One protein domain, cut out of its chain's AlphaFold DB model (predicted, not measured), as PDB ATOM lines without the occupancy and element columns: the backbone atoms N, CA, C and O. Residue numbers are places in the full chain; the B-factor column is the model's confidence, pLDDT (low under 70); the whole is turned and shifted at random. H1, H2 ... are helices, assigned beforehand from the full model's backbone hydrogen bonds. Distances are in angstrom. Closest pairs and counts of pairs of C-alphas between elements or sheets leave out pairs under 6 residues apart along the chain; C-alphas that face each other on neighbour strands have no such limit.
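This is residues 47 to 91 of the 186 residues of a protein of Lepeophtheirus salmonis (UniProt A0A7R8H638). The chain folds back on itself as a wide U: a short helix H1 and a longer helix H2 run opposite ways at a steep angle, joined by a broad loop whose residues 63 to 69 stick out at one end. The printed part has 45 residues with two named helices, H1 then H2, and no named strand; its class is all helix. It is only just loose, close to compact, with a radius of gyration of the C-alphas of 11.4 A and spans of 35 by 17 by 12 A.

H1, residues 54 to 62, and H2, residues 76 to 89, are close but not clearly touching, with 2 pairs of C-alphas within 8 A. Their closest C-alphas, those of Leu 54 and Lys 80, are 6.6 A apart. Their lines stand at a steep tilt of 64 degrees, opposite ways. In H1 and H2 every O i to N i+4 pair is within hydrogen-bond range.

H1 begins at C-alpha 54, (179.684, 168.989, 123.487), and measures 12.3 A. H2 measures 20.0 A and ends at C-alpha 89, (166.587, 167.765, 114.968).

The C-alphas farthest apart, those of Gln 67 and Ser 91, are 34.8 A apart. The link from H1 to H2 is long, 13 residues. The printed part has no cut, and no printed residue is under 70 in pLDDT.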
ATOM      1  N   ALA A  47     175.543 174.576 118.774       95.44
ATOM      2  CA  ALA A  47     175.086 173.194 118.619       95.44
ATOM      3  C   ALA A  47     174.459 172.917 117.242       95.44
ATOM      4  O   ALA A  47     174.493 171.763 116.808       95.44
ATOM      5  N   VAL A  48     173.888 173.938 116.592       95.25
ATOM      6  CA  VAL A  48     173.351 173.873 115.224       95.25
ATOM      7  C   VAL A  48     174.426 174.153 114.181       95.25
ATOM      8  O   VAL A  48     174.341 173.608 113.097       95.25
ATOM      9  N   GLU A  49     175.425 174.976 114.467       94.25
ATOM     10  CA  GLU A  49     176.413 175.388 113.461       94.25
ATOM     11  C   GLU A  49     177.630 174.458 113.401       94.25
ATOM     12  O   GLU A  49     178.209 174.269 112.333       94.25
ATOM     13  N   THR A  50     178.028 173.854 114.527       93.56
ATOM     14  CA  THR A  50     179.306 173.137 114.637       93.56
ATOM     15  C   THR A  50     179.144 171.644 114.929       93.56
ATOM     16  O   THR A  50     178.211 171.190 115.600       93.56
ATOM     17  N   VAL A  51     180.125 170.858 114.468       90.75
ATOM     18  CA  VAL A  51     180.236 169.399 114.701       90.75
ATOM     19  C   VAL A  51     181.105 169.082 115.933       90.75
ATOM     20  O   VAL A  51     181.313 167.925 116.290       90.75
ATOM     21  N   GLU A  52     181.583 170.106 116.644       93.50
ATOM     22  CA  GLU A  52     182.492 169.969 117.785       93.50
ATOM     23  C   GLU A  52     181.922 169.094 118.909       93.50
ATOM     24  O   GLU A  52     180.710 168.886 119.038       93.50
ATOM     25  N   THR A  53     182.785 168.580 119.783       94.06
ATOM     26  CA  THR A  53     182.298 167.825 120.942       94.06
ATOM     27  C   THR A  53     181.541 168.740 121.907       94.06
ATOM     28  O   THR A  53     181.869 169.911 122.087       94.06
ATOM     29  N   LEU A  54     180.526 168.194 122.586       95.38
ATOM     30  CA  LEU A  54     179.684 168.989 123.487       95.38
ATOM     31  C   LEU A  54     180.472 169.643 124.628       95.38
ATOM     32  O   LEU A  54     180.079 170.697 125.111       95.38
ATOM     33  N   ASN A  55     181.568 169.020 125.071       96.94
ATOM     34  CA  ASN A  55     182.415 169.581 126.122       96.94
ATOM     35  C   ASN A  55     183.123 170.860 125.659       96.94
ATOM     36  O   ASN A  55     183.191 171.795 126.445       96.94
ATOM     37  N   ILE A  56     183.582 170.905 124.403       97.50
ATOM     38  CA  ILE A  56     184.250 172.078 123.817       97.50
ATOM     39  C   ILE A  56     183.253 173.228 123.663       97.50
ATOM     40  O   ILE A  56     183.523 174.359 124.056       97.50
ATOM     41  N   ILE A  57     182.043 172.943 123.176       97.50
ATOM     42  CA  ILE A  57     181.003 173.976 123.073       97.50
ATOM     43  C   ILE A  57     180.643 174.517 124.459       97.50
ATOM     44  O   ILE A  57     180.459 175.720 124.615       97.50
ATOM     45  N   LEU A  58     180.556 173.654 125.476       97.25
ATOM     46  CA  LEU A  58     180.277 174.089 126.844       97.25
ATOM     47  C   LEU A  58     181.410 174.930 127.427       97.25
ATOM     48  O   LEU A  58     181.119 175.986 127.974       97.25
ATOM     49  N   SER A  59     182.669 174.498 127.306       97.00
ATOM     50  CA  SER A  59     183.805 175.264 127.831       97.00
ATOM     51  C   SER A  59     183.868 176.641 127.180       97.00
ATOM     52  O   SER A  59     183.814 177.641 127.885       97.00
ATOM     53  N   THR A  60     183.799 176.693 125.849       97.19
ATOM     54  CA  THR A  60     183.840 177.953 125.088       97.19
ATOM     55  C   THR A  60     182.618 178.841 125.294       97.19
ATOM     56  O   THR A  60     182.659 180.022 124.976       97.19
ATOM     57  N   SER A  61     181.492 178.295 125.760       96.69
ATOM     58  CA  SER A  61     180.305 179.097 126.090       96.69
ATOM     59  C   SER A  61     180.312 179.585 127.538       96.69
ATOM     60  O   SER A  61     179.564 180.502 127.855       96.69
ATOM     61  N   PHE A  62     181.119 178.968 128.408       96.00
ATOM     62  CA  PHE A  62     181.301 179.391 129.796       96.00
ATOM     63  C   PHE A  62     182.507 180.310 130.005       96.00
ATOM     64  O   PHE A  62     182.619 180.953 131.050       96.00
ATOM     65  N   GLU A  63     183.396 180.401 129.020       95.94
ATOM     66  CA  GLU A  63     184.468 181.390 128.990       95.94
ATOM     67  C   GLU A  63     183.890 182.810 129.121       95.94
ATOM     68  O   GLU A  63     183.006 183.213 128.368       95.94
ATOM     69  N   GLY A  64     184.359 183.559 130.124       92.38
ATOM     70  CA  GLY A  64     183.915 184.932 130.390       92.38
ATOM     71  C   GLY A  64     182.608 185.073 131.177       92.38
ATOM     72  O   GLY A  64     182.144 186.196 131.359       92.38
ATOM     73  N   CYS A  65     182.022 183.978 131.668       94.56
ATOM     74  CA  CYS A  65     180.815 184.051 132.493       94.56
ATOM     75  C   CYS A  65     181.100 184.612 133.890       94.56
ATOM     76  O   CYS A  65     182.098 184.270 134.531       94.56
ATOM     77  N   SER A  66     180.175 185.419 134.399       96.44
ATOM     78  CA  SER A  66     180.207 185.941 135.756       96.44
ATOM     79  C   SER A  66     180.101 184.819 136.788       96.44
ATOM     80  O   SER A  66     179.485 183.774 136.567       96.44
ATOM     81  N   GLN A  67     180.634 185.065 137.985       95.81
ATOM     82  CA  GLN A  67     180.570 184.112 139.099       95.81
ATOM     83  C   GLN A  67     179.125 183.812 139.551       95.81
ATOM     84  O   GLN A  67     178.864 182.771 140.155       95.81
ATOM     85  N   ALA A  68     178.171 184.697 139.243       95.62
ATOM     86  CA  ALA A  68     176.764 184.530 139.596       95.62
ATOM     87  C   ALA A  68     175.990 183.638 138.607       95.62
ATOM     88  O   ALA A  68     174.983 183.032 138.991       95.62
ATOM     89  N   ALA A  69     176.445 183.521 137.355       95.94
ATOM     90  CA  ALA A  69     175.760 182.747 136.321       95.94
ATOM     91  C   ALA A  69     175.675 181.231 136.628       95.94
ATOM     92  O   ALA A  69     174.577 180.674 136.518       95.94
ATOM     93  N   PRO A  70     176.742 180.547 137.106       94.12
ATOM     94  CA  PRO A  70     176.693 179.126 137.465       94.12
ATOM     95  C   PRO A  70     175.588 178.751 138.451       94.12
ATOM     96  O   PRO A  70     174.989 177.684 138.321       94.12
ATOM     97  N   ALA A  71     175.259 179.639 139.392       96.06
ATOM     98  CA  ALA A  71     174.207 179.407 140.381       96.06
ATOM     99  C   ALA A  71     172.792 179.377 139.769       96.06
ATOM    100  O   ALA A  71     171.858 178.863 140.388       96.06
ATOM    101  N   LYS A  72     172.614 179.940 138.567       96.81
ATOM    102  CA  LYS A  72     171.333 180.003 137.845       96.81
ATOM    103  C   LYS A  72     171.232 178.984 136.706       96.81
ATOM    104  O   LYS A  72     170.142 178.795 136.166       96.81
ATOM    105  N   LEU A  73     172.332 178.323 136.345       96.44
ATOM    106  CA  LEU A  73     172.362 177.326 135.279       96.44
ATOM    107  C   LEU A  73     171.669 176.020 135.687       96.44
ATOM    108  O   LEU A  73     171.671 175.601 136.843       96.44
ATOM    109  N   THR A  74     171.101 175.325 134.699       97.31
ATOM    110  CA  THR A  74     170.649 173.943 134.906       97.31
ATOM    111  C   THR A  74     171.839 172.981 134.932       97.31
ATOM    112  O   THR A  74     172.927 173.291 134.453       97.31
ATOM    113  N   SER A  75     171.639 171.773 135.472       97.25
ATOM    114  CA  SER A  75     172.691 170.749 135.504       97.25
ATOM    115  C   SER A  75     173.299 170.510 134.117       97.25
ATOM    116  O   SER A  75     172.570 170.313 133.143       97.25
ATOM    117  N   ILE A  76     174.632 170.408 134.046       96.94
ATOM    118  CA  ILE A  76     175.401 170.134 132.818       96.94
ATOM    119  C   ILE A  76     174.836 168.933 132.042       96.94
ATOM    120  O   ILE A  76     174.799 168.934 130.812       96.94
ATOM    121  N   LYS A  77     174.336 167.912 132.750       97.62
ATOM    122  CA  LYS A  77     173.697 166.739 132.137       97.62
ATOM    123  C   LYS A  77     172.472 167.117 131.294       97.62
ATOM    124  O   LYS A  77     172.293 166.575 130.204       97.62
ATOM    125  N   ASN A  78     171.646 168.039 131.785       98.00
ATOM    126  CA  ASN A  78     170.464 168.520 131.071       98.00
ATOM    127  C   ASN A  78     170.870 169.357 129.861       98.00
ATOM    128  O   ASN A  78     170.315 169.156 128.786       98.00
ATOM    129  N   ILE A  79     171.888 170.211 130.004       97.75
ATOM    130  CA  ILE A  79     172.403 171.024 128.894       97.75
ATOM    131  C   ILE A  79     172.891 170.125 127.751       97.75
ATOM    132  O   ILE A  79     172.435 170.268 126.618       97.75
ATOM    133  N   LYS A  80     173.721 169.117 128.052       97.19
ATOM    134  CA  LYS A  80     174.195 168.137 127.057       97.19
ATOM    135  C   LYS A  80     173.046 167.392 126.376       97.19
ATOM    136  O   LYS A  80     173.067 167.208 125.161       97.19
ATOM    137  N   ARG A  81     172.021 166.983 127.136       97.00
ATOM    138  CA  ARG A  81     170.824 166.326 126.580       97.00
ATOM    139  C   ARG A  81     170.077 167.244 125.608       97.00
ATOM    140  O   ARG A  81     169.658 166.788 124.543       97.00
ATOM    141  N   THR A  82     169.931 168.519 125.955       97.06
ATOM    142  CA  THR A  82     169.318 169.522 125.080       97.06
ATOM    143  C   THR A  82     170.121 169.690 123.793       97.06
ATOM    144  O   THR A  82     169.540 169.620 122.715       97.06
ATOM    145  N   MET A  83     171.450 169.808 123.876       96.00
ATOM    146  CA  MET A  83     172.315 169.911 122.691       96.00
ATOM    147  C   MET A  83     172.206 168.688 121.774       96.00
ATOM    148  O   MET A  83     172.080 168.841 120.562       96.00
ATOM    149  N   HIS A  84     172.195 167.472 122.333       93.75
ATOM    150  CA  HIS A  84     171.959 166.259 121.544       93.75
ATOM    151  C   HIS A  84     170.610 166.298 120.823       93.75
ATOM    152  O   HIS A  84     170.540 165.968 119.645       93.75
ATOM    153  N   THR A  85     169.553 166.734 121.514       94.31
ATOM    154  CA  THR A  85     168.209 166.848 120.927       94.31
ATOM    155  C   THR A  85     168.194 167.858 119.779       94.31
ATOM    156  O   THR A  85     167.589 167.599 118.743       94.31
ATOM    157  N   ILE A  86     168.882 168.992 119.937       95.06
ATOM    158  CA  ILE A  86     169.025 170.010 118.888       95.06
ATOM    159  C   ILE A  86     169.745 169.423 117.672       95.06
ATOM    160  O   ILE A  86     169.206 169.494 116.575       95.06
ATOM    161  N   ARG A  87     170.891 168.761 117.872       93.69
ATOM    162  CA  ARG A  87     171.662 168.131 116.784       93.69
ATOM    163  C   ARG A  87     170.906 167.034 116.046       93.69
ATOM    164  O   ARG A  87     171.054 166.883 114.840       93.69
ATOM    165  N   GLN A  88     170.105 166.256 116.770       90.06
ATOM    166  CA  GLN A  88     169.238 165.244 116.165       90.06
ATOM    167  C   GLN A  88     168.154 165.888 115.298       90.06
ATOM    168  O   GLN A  88     167.860 165.383 114.221       90.06
ATOM    169  N   ARG A  89     167.588 167.016 115.740       91.12
ATOM    170  CA  ARG A  89     166.587 167.765 114.968       91.12
ATOM    171  C   ARG A  89     167.187 168.488 113.765       91.12
ATOM    172  O   ARG A  89     166.520 168.577 112.746       91.12
ATOM    173  N   SER A  90     168.421 168.985 113.868       87.69
ATOM    174  CA  SER A  90     169.094 169.716 112.789       87.69
ATOM    175  C   SER A  90     169.778 168.820 111.750       87.69
ATOM    176  O   SER A  90     170.465 169.337 110.879       87.69
ATOM    177  N   SER A  91     169.604 167.491 111.803       72.00
ATOM    178  CA  SER A  91     170.204 166.493 110.887       72.00
ATOM    179  C   SER A  91     171.740 166.431 110.851       72.00
ATOM    180  O   SER A  91     172.310 165.666 110.082       72.00
TER     181      SER A  91